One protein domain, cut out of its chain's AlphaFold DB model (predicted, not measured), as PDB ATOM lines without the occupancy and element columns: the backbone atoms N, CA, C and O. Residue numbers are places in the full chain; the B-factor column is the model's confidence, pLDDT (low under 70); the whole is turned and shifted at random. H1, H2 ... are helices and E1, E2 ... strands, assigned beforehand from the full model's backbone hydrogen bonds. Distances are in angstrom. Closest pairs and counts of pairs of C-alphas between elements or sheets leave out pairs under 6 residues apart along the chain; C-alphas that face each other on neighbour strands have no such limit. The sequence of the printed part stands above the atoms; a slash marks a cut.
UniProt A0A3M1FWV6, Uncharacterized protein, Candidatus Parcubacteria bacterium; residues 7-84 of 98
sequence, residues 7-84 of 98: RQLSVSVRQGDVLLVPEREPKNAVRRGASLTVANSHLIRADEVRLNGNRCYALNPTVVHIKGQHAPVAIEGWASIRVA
ATOM      1  N   ARG A   7     -32.257  33.054 -20.523       86.81
ATOM      2  CA  ARG A   7     -31.878  34.432 -20.190       86.81
ATOM      3  C   ARG A   7     -32.720  35.011 -19.056       86.81
ATOM      4  O   ARG A   7     -32.200  35.762 -18.243       86.81
ATOM      5  N   GLN A   8     -34.019  34.725 -19.024       87.94
ATOM      6  CA  GLN A   8     -34.869  35.158 -17.915       87.94
ATOM      7  C   GLN A   8     -34.511  34.387 -16.650       87.94
ATOM      8  O   GLN A   8     -34.405  34.988 -15.586       87.94
ATOM      9  N   LEU A   9     -34.274  33.080 -16.767       86.94
ATOM     10  CA  LEU A   9     -33.901  32.236 -15.640       86.94
ATOM     11  C   LEU A   9     -32.596  32.702 -14.978       86.94
ATOM     12  O   LEU A   9     -32.539  32.746 -13.755       86.94
ATOM     13  N   SER A  10     -31.589  33.110 -15.758       88.06
ATOM     14  CA  SER A  10     -30.287  33.538 -15.225       88.06
ATOM     15  C   SER A  10     -30.324  34.831 -14.406       88.06
ATOM     16  O   SER A  10     -29.426  35.061 -13.601       88.06
ATOM     17  N   VAL A  11     -31.350  35.664 -14.594       88.88
ATOM     18  CA  VAL A  11     -31.550  36.916 -13.843       88.88
ATOM     19  C   VAL A  11     -32.682  36.820 -12.820       88.88
ATOM     20  O   VAL A  11     -32.996  37.801 -12.153       88.88
ATOM     21  N   SER A  12     -33.328  35.659 -12.718       92.25
ATOM     22  CA  SER A  12     -34.456  35.446 -11.817       92.25
ATOM     23  C   SER A  12     -34.001  35.034 -10.422       92.25
ATOM     24  O   SER A  12     -32.967  34.393 -10.246       92.25
ATOM     25  N   VAL A  13     -34.828  35.338  -9.424       92.75
ATOM     26  CA  VAL A  13     -34.622  34.897  -8.040       92.75
ATOM     27  C   VAL A  13     -35.631  33.807  -7.706       92.75
ATOM     28  O   VAL A  13     -36.829  33.969  -7.923       92.75
ATOM     29  N   ARG A  14     -35.157  32.674  -7.185       91.31
ATOM     30  CA  ARG A  14     -35.992  31.514  -6.854       91.31
ATOM     31  C   ARG A  14     -36.222  31.415  -5.350       91.31
ATOM     32  O   ARG A  14     -35.276  31.516  -4.575       91.31
ATOM     33  N   GLN A  15     -37.449  31.095  -4.959       87.81
ATOM     34  CA  GLN A  15     -37.794  30.661  -3.610       87.81
ATOM     35  C   GLN A  15     -38.723  29.450  -3.722       87.81
ATOM     36  O   GLN A  15     -39.903  29.586  -4.010       87.81
ATOM     37  N   GLY A  16     -38.177  28.249  -3.506       86.25
ATOM     38  CA  GLY A  16     -38.946  27.004  -3.603       86.25
ATOM     39  C   GLY A  16     -39.481  26.738  -5.016       86.25
ATOM     40  O   GLY A  16     -38.703  26.562  -5.963       86.25
ATOM     41  N   ASP A  17     -40.802  26.683  -5.142       86.62
ATOM     42  CA  ASP A  17     -41.570  26.531  -6.386       86.62
ATOM     43  C   ASP A  17     -41.942  27.883  -7.029       86.62
ATOM     44  O   ASP A  17     -42.457  27.907  -8.151       86.62
ATOM     45  N   VAL A  18     -41.615  29.009  -6.387       89.25
ATOM     46  CA  VAL A  18     -41.819  30.359  -6.919       89.25
ATOM     47  C   VAL A  18     -40.530  30.907  -7.532       89.25
ATOM     48  O   VAL A  18     -39.439  30.817  -6.964       89.25
ATOM     49  N   LEU A  19     -40.664  31.520  -8.704       92.62
ATOM     50  CA  LEU A  19     -39.611  32.229  -9.415       92.62
ATOM     51  C   LEU A  19     -40.045  33.681  -9.657       92.62
ATOM     52  O   LEU A  19     -41.090  33.949 -10.252       92.62
ATOM     53  N   LEU A  20     -39.219  34.612  -9.198       94.44
ATOM     54  CA  LEU A  20     -39.326  36.042  -9.443       94.44
ATOM     55  C   LEU A  20     -38.529  36.391 -10.695       94.44
ATOM     56  O   LEU A  20     -37.304  36.288 -10.692       94.44
ATOM     57  N   VAL A  21     -39.215  36.823 -11.748       95.75
ATOM     58  CA  VAL A  21     -38.582  37.204 -13.014       95.75
ATOM     59  C   VAL A  21     -38.602  38.726 -13.132       95.75
ATOM     60  O   VAL A  21     -39.702  39.270 -13.244       95.75
ATOM     61  N   PRO A  22     -37.450  39.420 -13.124       96.44
ATOM     62  CA  PRO A  22     -37.400  40.865 -13.325       96.44
ATOM     63  C   PRO A  22     -38.054  41.286 -14.642       96.44
ATOM     64  O   PRO A  22     -37.831  40.678 -15.690       96.44
ATOM     65  N   GLU A  23     -38.860  42.339 -14.588       94.75
ATOM     66  CA  GLU A  23     -39.653  42.852 -15.702       94.75
ATOM     67  C   GLU A  23     -39.623  44.385 -15.726       94.75
ATOM     68  O   GLU A  23     -39.241  45.059 -14.768       94.75
ATOM     69  N   ARG A  24     -40.065  44.961 -16.844       95.56
ATOM     70  CA  ARG A  24     -40.446  46.381 -16.880       95.56
ATOM     71  C   ARG A  24     -41.838  46.559 -16.277       95.56
ATOM     72  O   ARG A  24     -42.586  45.594 -16.130       95.56
ATOM     73  N   GLU A  25     -42.214  47.806 -15.998       96.69
ATOM     74  CA  GLU A  25     -43.566  48.117 -15.532       96.69
ATOM     75  C   GLU A  25     -44.641  47.551 -16.489       96.69
ATOM     76  O   GLU A  25     -44.622  47.844 -17.694       96.69
ATOM     77  N   PRO A  26     -45.604  46.756 -15.982       94.19
ATOM     78  CA  PRO A  26     -46.636  46.159 -16.812       94.19
ATOM     79  C   PRO A  26     -47.738  47.186 -17.118       94.19
ATOM     80  O   PRO A  26     -48.552  47.535 -16.262       94.19
ATOM     81  N   LYS A  27     -47.784  47.644 -18.377       92.44
ATOM     82  CA  LYS A  27     -48.729  48.677 -18.852       92.44
ATOM     83  C   LYS A  27     -50.183  48.204 -18.977       92.44
ATOM     84  O   LYS A  27     -51.096  49.002 -18.830       92.44
ATOM     85  N   ASN A  28     -50.391  46.911 -19.232       92.62
ATOM     86  CA  ASN A  28     -51.713  46.317 -19.485       92.62
ATOM     87  C   ASN A  28     -52.193  45.436 -18.319       92.62
ATOM     88  O   ASN A  28     -52.949  44.490 -18.528       92.62
ATOM     89  N   ALA A  29     -51.688  45.669 -17.105       93.62
ATOM     90  CA  ALA A  29     -52.053  44.901 -15.919       93.62
ATOM     91  C   ALA A  29     -52.862  45.766 -14.950       93.62
ATOM     92  O   ALA A  29     -52.560  46.938 -14.741       93.62
ATOM     93  N   VAL A  30     -53.895  45.182 -14.351       94.38
ATOM     94  CA  VAL A  30     -54.830  45.877 -13.465       94.38
ATOM     95  C   VAL A  30     -54.363  45.745 -12.023       94.38
ATOM     96  O   VAL A  30     -54.097  44.635 -11.560       94.38
ATOM     97  N   ARG A  31     -54.306  46.864 -11.298       94.38
ATOM     98  CA  ARG A  31     -53.969  46.891  -9.870       94.38
ATOM     99  C   ARG A  31     -54.943  46.041  -9.049       94.38
ATOM    100  O   ARG A  31     -56.158  46.078  -9.259       94.38
ATOM    101  N   ARG A  32     -54.398  45.267  -8.110       91.12
ATOM    102  CA  ARG A  32     -55.159  44.393  -7.201       91.12
ATOM    103  C   ARG A  32     -54.892  44.626  -5.723       91.12
ATOM    104  O   ARG A  32     -55.747  44.281  -4.923       91.12
ATOM    105  N   GLY A  33     -53.763  45.226  -5.360       91.81
ATOM    106  CA  GLY A  33     -53.439  45.505  -3.962       91.81
ATOM    107  C   GLY A  33     -51.937  45.530  -3.725       91.81
ATOM    108  O   GLY A  33     -51.190  45.875  -4.635       91.81
ATOM    109  N   ALA A  34     -51.524  45.157  -2.515       92.50
ATOM    110  CA  ALA A  34     -50.129  45.128  -2.056       92.50
ATOM    111  C   ALA A  34     -49.674  43.722  -1.606       92.50
ATOM    112  O   ALA A  34     -48.532  43.514  -1.204       92.50
ATOM    113  N   SER A  35     -50.557  42.722  -1.656       91.12
ATOM    114  CA  SER A  35     -50.211  41.352  -1.282       91.12
ATOM    115  C   SER A  35     -51.055  40.323  -2.014       91.12
ATOM    116  O   SER A  35     -52.211  40.590  -2.346       91.12
ATOM    117  N   LEU A  36     -50.489  39.138  -2.227       88.12
ATOM    118  CA  LEU A  36     -51.176  37.995  -2.821       88.12
ATOM    119  C   LEU A  36     -50.561  36.695  -2.298       88.12
ATOM    120  O   LEU A  36     -49.338  36.579  -2.230       88.12
ATOM    121  N   THR A  37     -51.393  35.707  -1.988       89.00
ATOM    122  CA  THR A  37     -50.927  34.335  -1.764       89.00
ATOM    123  C   THR A  37     -50.908  33.588  -3.093       89.00
ATOM    124  O   THR A  37     -51.889  33.624  -3.832       89.00
ATOM    125  N   VAL A  38     -49.802  32.914  -3.406       84.50
ATOM    126  CA  VAL A  38     -49.653  32.086  -4.610       84.50
ATOM    127  C   VAL A  38     -49.432  30.624  -4.222       84.50
ATOM    128  O   VAL A  38     -48.750  30.333  -3.236       84.50
ATOM    129  N   ALA A  39     -50.054  29.717  -4.982       79.75
ATOM    130  CA  ALA A  39     -49.988  28.261  -4.797       79.75
ATOM    131  C   ALA A  39     -50.293  27.769  -3.366       79.75
ATOM    132  O   ALA A  39     -49.791  26.732  -2.937       79.75
ATOM    133  N   ASN A  40     -51.082  28.531  -2.595       81.12
ATOM    134  CA  ASN A  40     -51.399  28.256  -1.185       81.12
ATOM    135  C   ASN A  40     -50.178  28.072  -0.255       81.12
ATOM    136  O   ASN A  40     -50.319  27.601   0.874       81.12
ATOM    137  N   SER A  41     -48.979  28.458  -0.698       84.62
ATOM    138  CA  SER A  41     -47.715  28.170  -0.007       84.62
ATOM    139  C   SER A  41     -46.825  29.398   0.164       84.62
ATOM    140  O   SER A  41     -46.022  29.427   1.098       84.62
ATOM    141  N   HIS A  42     -46.990  30.431  -0.666       89.94
ATOM    142  CA  HIS A  42     -46.134  31.615  -0.663       89.94
ATOM    143  C   HIS A  42     -46.947  32.895  -0.545       89.94
ATOM    144  O   HIS A  42     -47.858  33.141  -1.335       89.94
ATOM    145  N   LEU A  43     -46.579  33.741   0.412       92.31
ATOM    146  CA  LEU A  43     -47.095  35.096   0.525       92.31
ATOM    147  C   LEU A  43     -46.169  36.052  -0.228       92.31
ATOM    148  O   LEU A  43     -44.988  36.170   0.097       92.31
ATOM    149  N   ILE A  44     -46.730  36.764  -1.199       93.25
ATOM    150  CA  ILE A  44     -46.096  37.889  -1.880       93.25
ATOM    151  C   ILE A  44     -46.548  39.170  -1.182       93.25
ATOM    152  O   ILE A  44     -47.750  39.422  -1.071       93.25
ATOM    153  N   ARG A  45     -45.597  39.988  -0.731       95.38
ATOM    154  CA  ARG A  45     -45.812  41.367  -0.269       95.38
ATOM    155  C   ARG A  45     -45.087  42.308  -1.214       95.38
ATOM    156  O   ARG A  45     -43.961  42.016  -1.587       95.38
ATOM    157  N   ALA A  46     -45.722  43.395  -1.609       96.75
ATOM    158  CA  ALA A  46     -45.208  44.310  -2.619       96.75
ATOM    159  C   ALA A  46     -45.815  45.699  -2.421       96.75
ATOM    160  O   ALA A  46     -46.890  45.828  -1.838       96.75
ATOM    161  N   ASP A  47     -45.185  46.728  -2.977       97.62
ATOM    162  CA  ASP A  47     -45.772  48.075  -2.986       97.62
ATOM    163  C   ASP A  47     -47.034  48.112  -3.860       97.62
ATOM    164  O   ASP A  47     -48.018  48.806  -3.582       97.62
ATOM    165  N   GLU A  48     -47.018  47.318  -4.931       95.94
ATOM    166  CA  GLU A  48     -48.142  47.153  -5.832       95.94
ATOM    167  C   GLU A  48     -48.145  45.759  -6.461       95.94
ATOM    168  O   GLU A  48     -47.125  45.280  -6.948       95.94
ATOM    169  N   VAL A  49     -49.320  45.138  -6.512       95.00
ATOM    170  CA  VAL A  49     -49.607  43.918  -7.265       95.00
ATOM    171  C   VAL A  49     -50.544  44.268  -8.416       95.00
ATOM    172  O   VAL A  49     -51.614  44.852  -8.201       95.00
ATOM    173  N   ARG A  50     -50.173  43.875  -9.636       95.19
ATOM    174  CA  ARG A  50     -51.009  43.986 -10.838       95.19
ATOM    175  C   ARG A  50     -51.214  42.617 -11.484       95.19
ATOM    176  O   ARG A  50     -50.298  41.799 -11.519       95.19
ATOM    177  N   LEU A  51     -52.399  42.384 -12.045       92.00
ATOM    178  CA  LEU A  51     -52.737  41.151 -12.761       92.00
ATOM    179  C   LEU A  51     -53.069  41.427 -14.229       92.00
ATOM    180  O   LEU A  51     -53.765  42.389 -14.546       92.00
ATOM    181  N   ASN A  52     -52.617  40.549 -15.122       90.00
ATOM    182  CA  ASN A  52     -53.065  40.488 -16.515       90.00
ATOM    183  C   ASN A  52     -53.334  39.020 -16.881       90.00
ATOM    184  O   ASN A  52     -52.392  38.246 -17.068       90.00
ATOM    185  N   GLY A  53     -54.612  38.631 -16.925       86.81
ATOM    186  CA  GLY A  53     -55.011  37.227 -17.025       86.81
ATOM    187  C   GLY A  53     -54.396  36.400 -15.891       86.81
ATOM    188  O   GLY A  53     -54.474  36.784 -14.728       86.81
ATOM    189  N   ASN A  54     -53.703  35.319 -16.247       81.06
ATOM    190  CA  ASN A  54     -53.036  34.421 -15.294       81.06
ATOM    191  C   ASN A  54     -51.646  34.911 -14.858       81.06
ATOM    192  O   ASN A  54     -50.884  34.172 -14.241       81.06
ATOM    193  N   ARG A  55     -51.255  36.133 -15.234       88.38
ATOM    194  CA  ARG A  55     -49.921  36.661 -14.953       88.38
ATOM    195  C   ARG A  55     -49.980  37.667 -13.814       88.38
ATOM    196  O   ARG A  55     -50.645  38.697 -13.926       88.38
ATOM    197  N   CYS A  56     -49.245  37.364 -12.749       92.69
ATOM    198  CA  CYS A  56     -49.067  38.238 -11.601       92.69
ATOM    199  C   CYS A  56     -47.772  39.038 -11.732       92.69
ATOM    200  O   CYS A  56     -46.724  38.478 -12.064       92.69
ATOM    201  N   TYR A  57     -47.863  40.336 -11.466       95.75
ATOM    202  CA  TYR A  57     -46.739  41.254 -11.406       95.75
ATOM    203  C   TYR A  57     -46.729  41.965 -10.065       95.75
ATOM    204  O   TYR A  57     -47.787  42.322  -9.545       95.75
ATOM    205  N   ALA A  58     -45.538  42.218  -9.545       96.88
ATOM    206  CA  ALA A  58     -45.350  42.894  -8.278       96.88
ATOM    207  C   ALA A  58     -44.206  43.909  -8.362       96.88
ATOM    208  O   ALA A  58     -43.192  43.644  -9.011       96.88
ATOM    209  N   LEU A  59     -44.382  45.056  -7.709       98.00
ATOM    210  CA  LEU A  59     -43.362  46.086  -7.528       98.00
ATOM    211  C   LEU A  59     -42.675  45.904  -6.173       98.00
ATOM    212  O   LEU A  59     -43.350  45.869  -5.146       98.00
ATOM    213  N   ASN A  60     -41.345  45.804  -6.187       97.69
ATOM    214  CA  ASN A  60     -40.503  45.556  -5.016       97.69
ATOM    215  C   ASN A  60     -40.962  44.341  -4.176       97.69
ATOM    216  O   ASN A  60     -41.172  44.465  -2.965       97.69
ATOM    217  N   PRO A  61     -41.208  43.163  -4.788       97.38
ATOM    218  CA  PRO A  61     -41.777  42.043  -4.060       97.38
ATOM    219  C   PRO A  61     -40.810  41.447  -3.036       97.38
ATOM    220  O   PRO A  61     -39.642  41.193  -3.319       97.38
ATOM    221  N   THR A  62     -41.370  41.104  -1.881       96.69
ATOM    222  CA  THR A  62     -40.827  40.155  -0.911       96.69
ATOM    223  C   THR A  62     -41.679  38.890  -0.924       96.69
ATOM    224  O   THR A  62     -42.906  38.955  -0.809       96.69
ATOM    225  N   VAL A  63     -41.035  37.733  -1.037       94.19
ATOM    226  CA  VAL A  63     -41.675  36.415  -1.050       94.19
ATOM    227  C   VAL A  63     -41.319  35.667   0.216       94.19
ATOM    228  O   VAL A  63     -40.146  35.564   0.578       94.19
ATOM    229  N   VAL A  64     -42.343  35.135   0.876       92.38
ATOM    230  CA  VAL A  64     -42.210  34.376   2.116       92.38
ATOM    231  C   VAL A  64     -42.963  33.061   1.981       92.38
ATOM    232  O   VAL A  64     -44.178  33.056   1.780       92.38
ATOM    233  N   HIS A  65     -42.264  31.940   2.153       90.50
ATOM    234  CA  HIS A  65     -42.911  30.642   2.299       90.50
ATOM    235  C   HIS A  65     -43.719  30.624   3.605       90.50
ATOM    236  O   HIS A  65     -43.157  30.824   4.680       90.50
ATOM    237  N   ILE A  66     -45.019  30.334   3.544       88.12
ATOM    238  CA  ILE A  66     -45.945  30.419   4.690       88.12
ATOM    239  C   ILE A  66     -45.497  29.513   5.843       88.12
ATOM    240  O   ILE A  66     -45.548  29.906   7.003       88.12
ATOM    241  N   LYS A  67     -44.995  28.311   5.529       87.56
ATOM    242  CA  LYS A  67     -44.440  27.376   6.532       87.56
ATOM    243  C   LYS A  67     -43.014  27.716   6.997       87.56
ATOM    244  O   LYS A  67     -42.434  26.940   7.745       87.56
ATOM    245  N   GLY A  68     -42.409  28.795   6.495       83.44
ATOM    246  CA  GLY A  68     -41.043  29.199   6.846       83.44
ATOM    247  C   GLY A  68     -39.944  28.232   6.389       83.44
ATOM    248  O   GLY A  68     -38.862  28.228   6.960       83.44
ATOM    249  N   GLN A  69     -40.206  27.394   5.378       80.81
ATOM    250  CA  GLN A  69     -39.257  26.367   4.919       80.81
ATOM    251  C   GLN A  69     -38.062  26.940   4.142       80.81
ATOM    252  O   GLN A  69     -37.055  26.258   3.961       80.81
ATOM    253  N   HIS A  70     -38.160  28.189   3.696       80.75
ATOM    254  CA  HIS A  70     -37.119  28.891   2.960       80.75
ATOM    255  C   HIS A  70     -36.950  30.301   3.521       80.75
ATOM    256  O   HIS A  70     -37.916  30.902   4.000       80.75
ATOM    257  N   ALA A  71     -35.727  30.829   3.437       86.62
ATOM    258  CA  ALA A  71     -35.477  32.227   3.752       86.62
ATOM    259  C   ALA A  71     -36.295  33.128   2.805       86.62
ATOM    260  O   ALA A  71     -36.401  32.809   1.615       86.62
ATOM    261  N   PRO A  72     -36.865  34.239   3.305       91.88
ATOM    262  CA  PRO A  72     -37.509  35.224   2.453       91.88
ATOM    263  C   PRO A  72     -36.561  35.732   1.369       91.88
ATOM    264  O   PRO A  72     -35.372  35.932   1.622       91.88
ATOM    265  N   VAL A  73     -37.101  35.988   0.184       94.00
ATOM    266  CA  VAL A  73     -36.363  36.649  -0.899       94.00
ATOM    267  C   VAL A  73     -37.038  37.964  -1.247       94.00
ATOM    268  O   VAL A  73     -38.265  38.044  -1.258       94.00
ATOM    269  N   ALA A  74     -36.243  38.985  -1.537       94.94
ATOM    270  CA  ALA A  74     -36.727  40.284  -1.976       94.94
ATOM    271  C   ALA A  74     -35.952  40.732  -3.212       94.94
ATOM    272  O   ALA A  74     -34.772  40.408  -3.361       94.94
ATOM    273  N   ILE A  75     -36.624  41.469  -4.087       95.62
ATOM    274  CA  ILE A  75     -36.006  42.111  -5.247       95.62
ATOM    275  C   ILE A  75     -36.544  43.528  -5.406       95.62
ATOM    276  O   ILE A  75     -37.671  43.824  -5.008       95.62
ATOM    277  N   GLU A  76     -35.741  44.380  -6.029       96.44
ATOM    278  CA  GLU A  76     -36.131  45.738  -6.392       96.44
ATOM    279  C   GLU A  76     -36.711  45.785  -7.811       96.44
ATOM    280  O   GLU A  76     -36.321  45.024  -8.701       96.44
ATOM    281  N   GLY A  77     -37.627  46.723  -8.035       97.12
ATOM    282  CA  GLY A  77     -38.290  46.936  -9.312       97.12
ATOM    283  C   GLY A  77     -39.464  45.994  -9.561       97.12
ATOM    284  O   GLY A  77     -39.993  45.338  -8.662       97.12
ATOM    285  N   TRP A  78     -39.928  45.981 -10.809       97.88
ATOM    286  CA  TRP A  78     -41.035  45.129 -11.222       97.88
ATOM    287  C   TRP A  78     -40.561  43.705 -11.475       97.88
ATOM    288  O   TRP A  78     -39.520  43.478 -12.088       97.88
ATOM    289  N   ALA A  79     -41.382  42.739 -11.081       97.31
ATOM    290  CA  ALA A  79     -41.189  41.352 -11.459       97.31
ATOM    291  C   ALA A  79     -42.500  40.643 -11.743       97.31
ATOM    292  O   ALA A  79     -43.537  40.961 -11.160       97.31
ATOM    293  N   SER A  80     -42.437  39.646 -12.622       95.12
ATOM    294  CA  SER A  80     -43.507  38.668 -12.771       95.12
ATOM    295  C   SER A  80     -43.272  37.466 -11.859       95.12
ATOM    296  O   SER A  80     -42.154  36.961 -11.749       95.12
ATOM    297  N   ILE A  81     -44.342  37.009 -11.210       93.19
ATOM    298  CA  ILE A  81     -44.322  35.860 -10.302       93.19
ATOM    299  C   ILE A  81     -44.676  34.608 -11.107       93.19
ATOM    300  O   ILE A  81     -45.753  34.537 -11.707       93.19
ATOM    301  N   ARG A  82     -43.772  33.625 -11.145       90.69
ATOM    302  CA  ARG A  82     -43.982  32.329 -11.808       90.69
ATOM    303  C   ARG A  82     -44.026  31.231 -10.770       90.69
ATOM    304  O   ARG A  82     -43.105  31.108  -9.973       90.69
ATOM    305  N   VAL A  83     -45.051  30.399 -10.832       86.25
ATOM    306  CA  VAL A  83     -45.143  29.184 -10.023       86.25
ATOM    307  C   VAL A  83     -44.739  27.996 -10.902       86.25
ATOM    308  O   VAL A  83     -44.963  28.022 -12.115       86.25
ATOM    309  N   ALA A  84     -44.068  26.993 -10.341       80.62
ATOM    310  CA  ALA A  84     -43.715  25.786 -11.075       80.62
ATOM    311  C   ALA A  84     -44.989  25.020 -11.473       80.62
ATOM    312  O   ALA A  84     -45.929  24.920 -10.690       80.62
TER     313      ALA A  84
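Overview. This is residues 7 to 84 of the 98 residues of an uncharacterized protein of Candidatus Parcubacteria bacterium (UniProt A0A3M1FWV6). One strongly twisted sheet of seven strands folds over on itself into a small, incompletely closed barrel-like body: E6 with the first part of E4 makes one wall, and E5, E7 and E2 make the facing wall. E3 and E4 bend sharply, E1 lies at the open side, and the short helix H1 grazes the sheet from outside. The 78 printed residues hold one named helix and seven named strands, in the order H1 E1 E2 E3 E4 E5 E6 E7; the class is mostly strand. The sheet is branched, its neighbour pairs are antiparallel, and E3, E4 and E5 form a meander, each strand the antiparallel neighbour of the one before. The whole is compact, with a radius of gyration of the C-alphas of 11.3 A and spans of 34 by 28 by 20 A.

Arrangement. E4, residues 42 to 52, has three neighbours and bends by 111 degrees at residue 47. On one side of it lies E3, residues 30 to 38, which bends by 94 degrees at residue 34; they form a hairpin, with N 38 and O 42 2.8 A apart. On the other side lie E6, residues 62 to 65, beside residues 42 to 45, with N 43 and O 64 2.8 A apart, and E5, residues 55 to 59, beside residues 46 to 52, with N 50 and O 57 2.8 A apart. E4 and E5 are a hairpin too. E7, residues 78 to 83, is antiparallel to E5, with N 58 and O 79 2.9 A apart. E2, residues 18 to 23, lies on the other side of E7, with N 21 and O 80 2.9 A apart. E1, residues 13 to 15, forms a hairpin with E2, with N 13 and O 20 2.9 A apart. The closest C-alphas of E1 and E6, Gln 15 and Val 63, are 7.4 A apart. Residues 62 to 63 of E6 also pair, antiparallel, with residues 73 to 74. H1, residues 7 to 10, only grazes the sheet, with its residues 8 to 10, and is too short for any O i to N i+4 pair.

Along the chain. H1 begins at C-alpha 7, (-31.878, 34.432, -20.190). E4 measures 19.4 A from C-alpha 42, (-46.134, 31.615, -0.663), to C-alpha 52. E3 measures 17.2 A, E7 16.5 A, E2 15.4 A and E5 13.7 A. E7 ends at C-alpha 83, (-45.143, 29.184, -10.023).

Size, cuts and confidence. The two C-alphas farthest apart, those of Lys 27 and Gln 69, are 33.9 A apart. The printed part has no cut. The link E6 to E7, residues 66 to 77, is long. The mean pLDDT of the printed part is 91.4, and no printed residue is under 70.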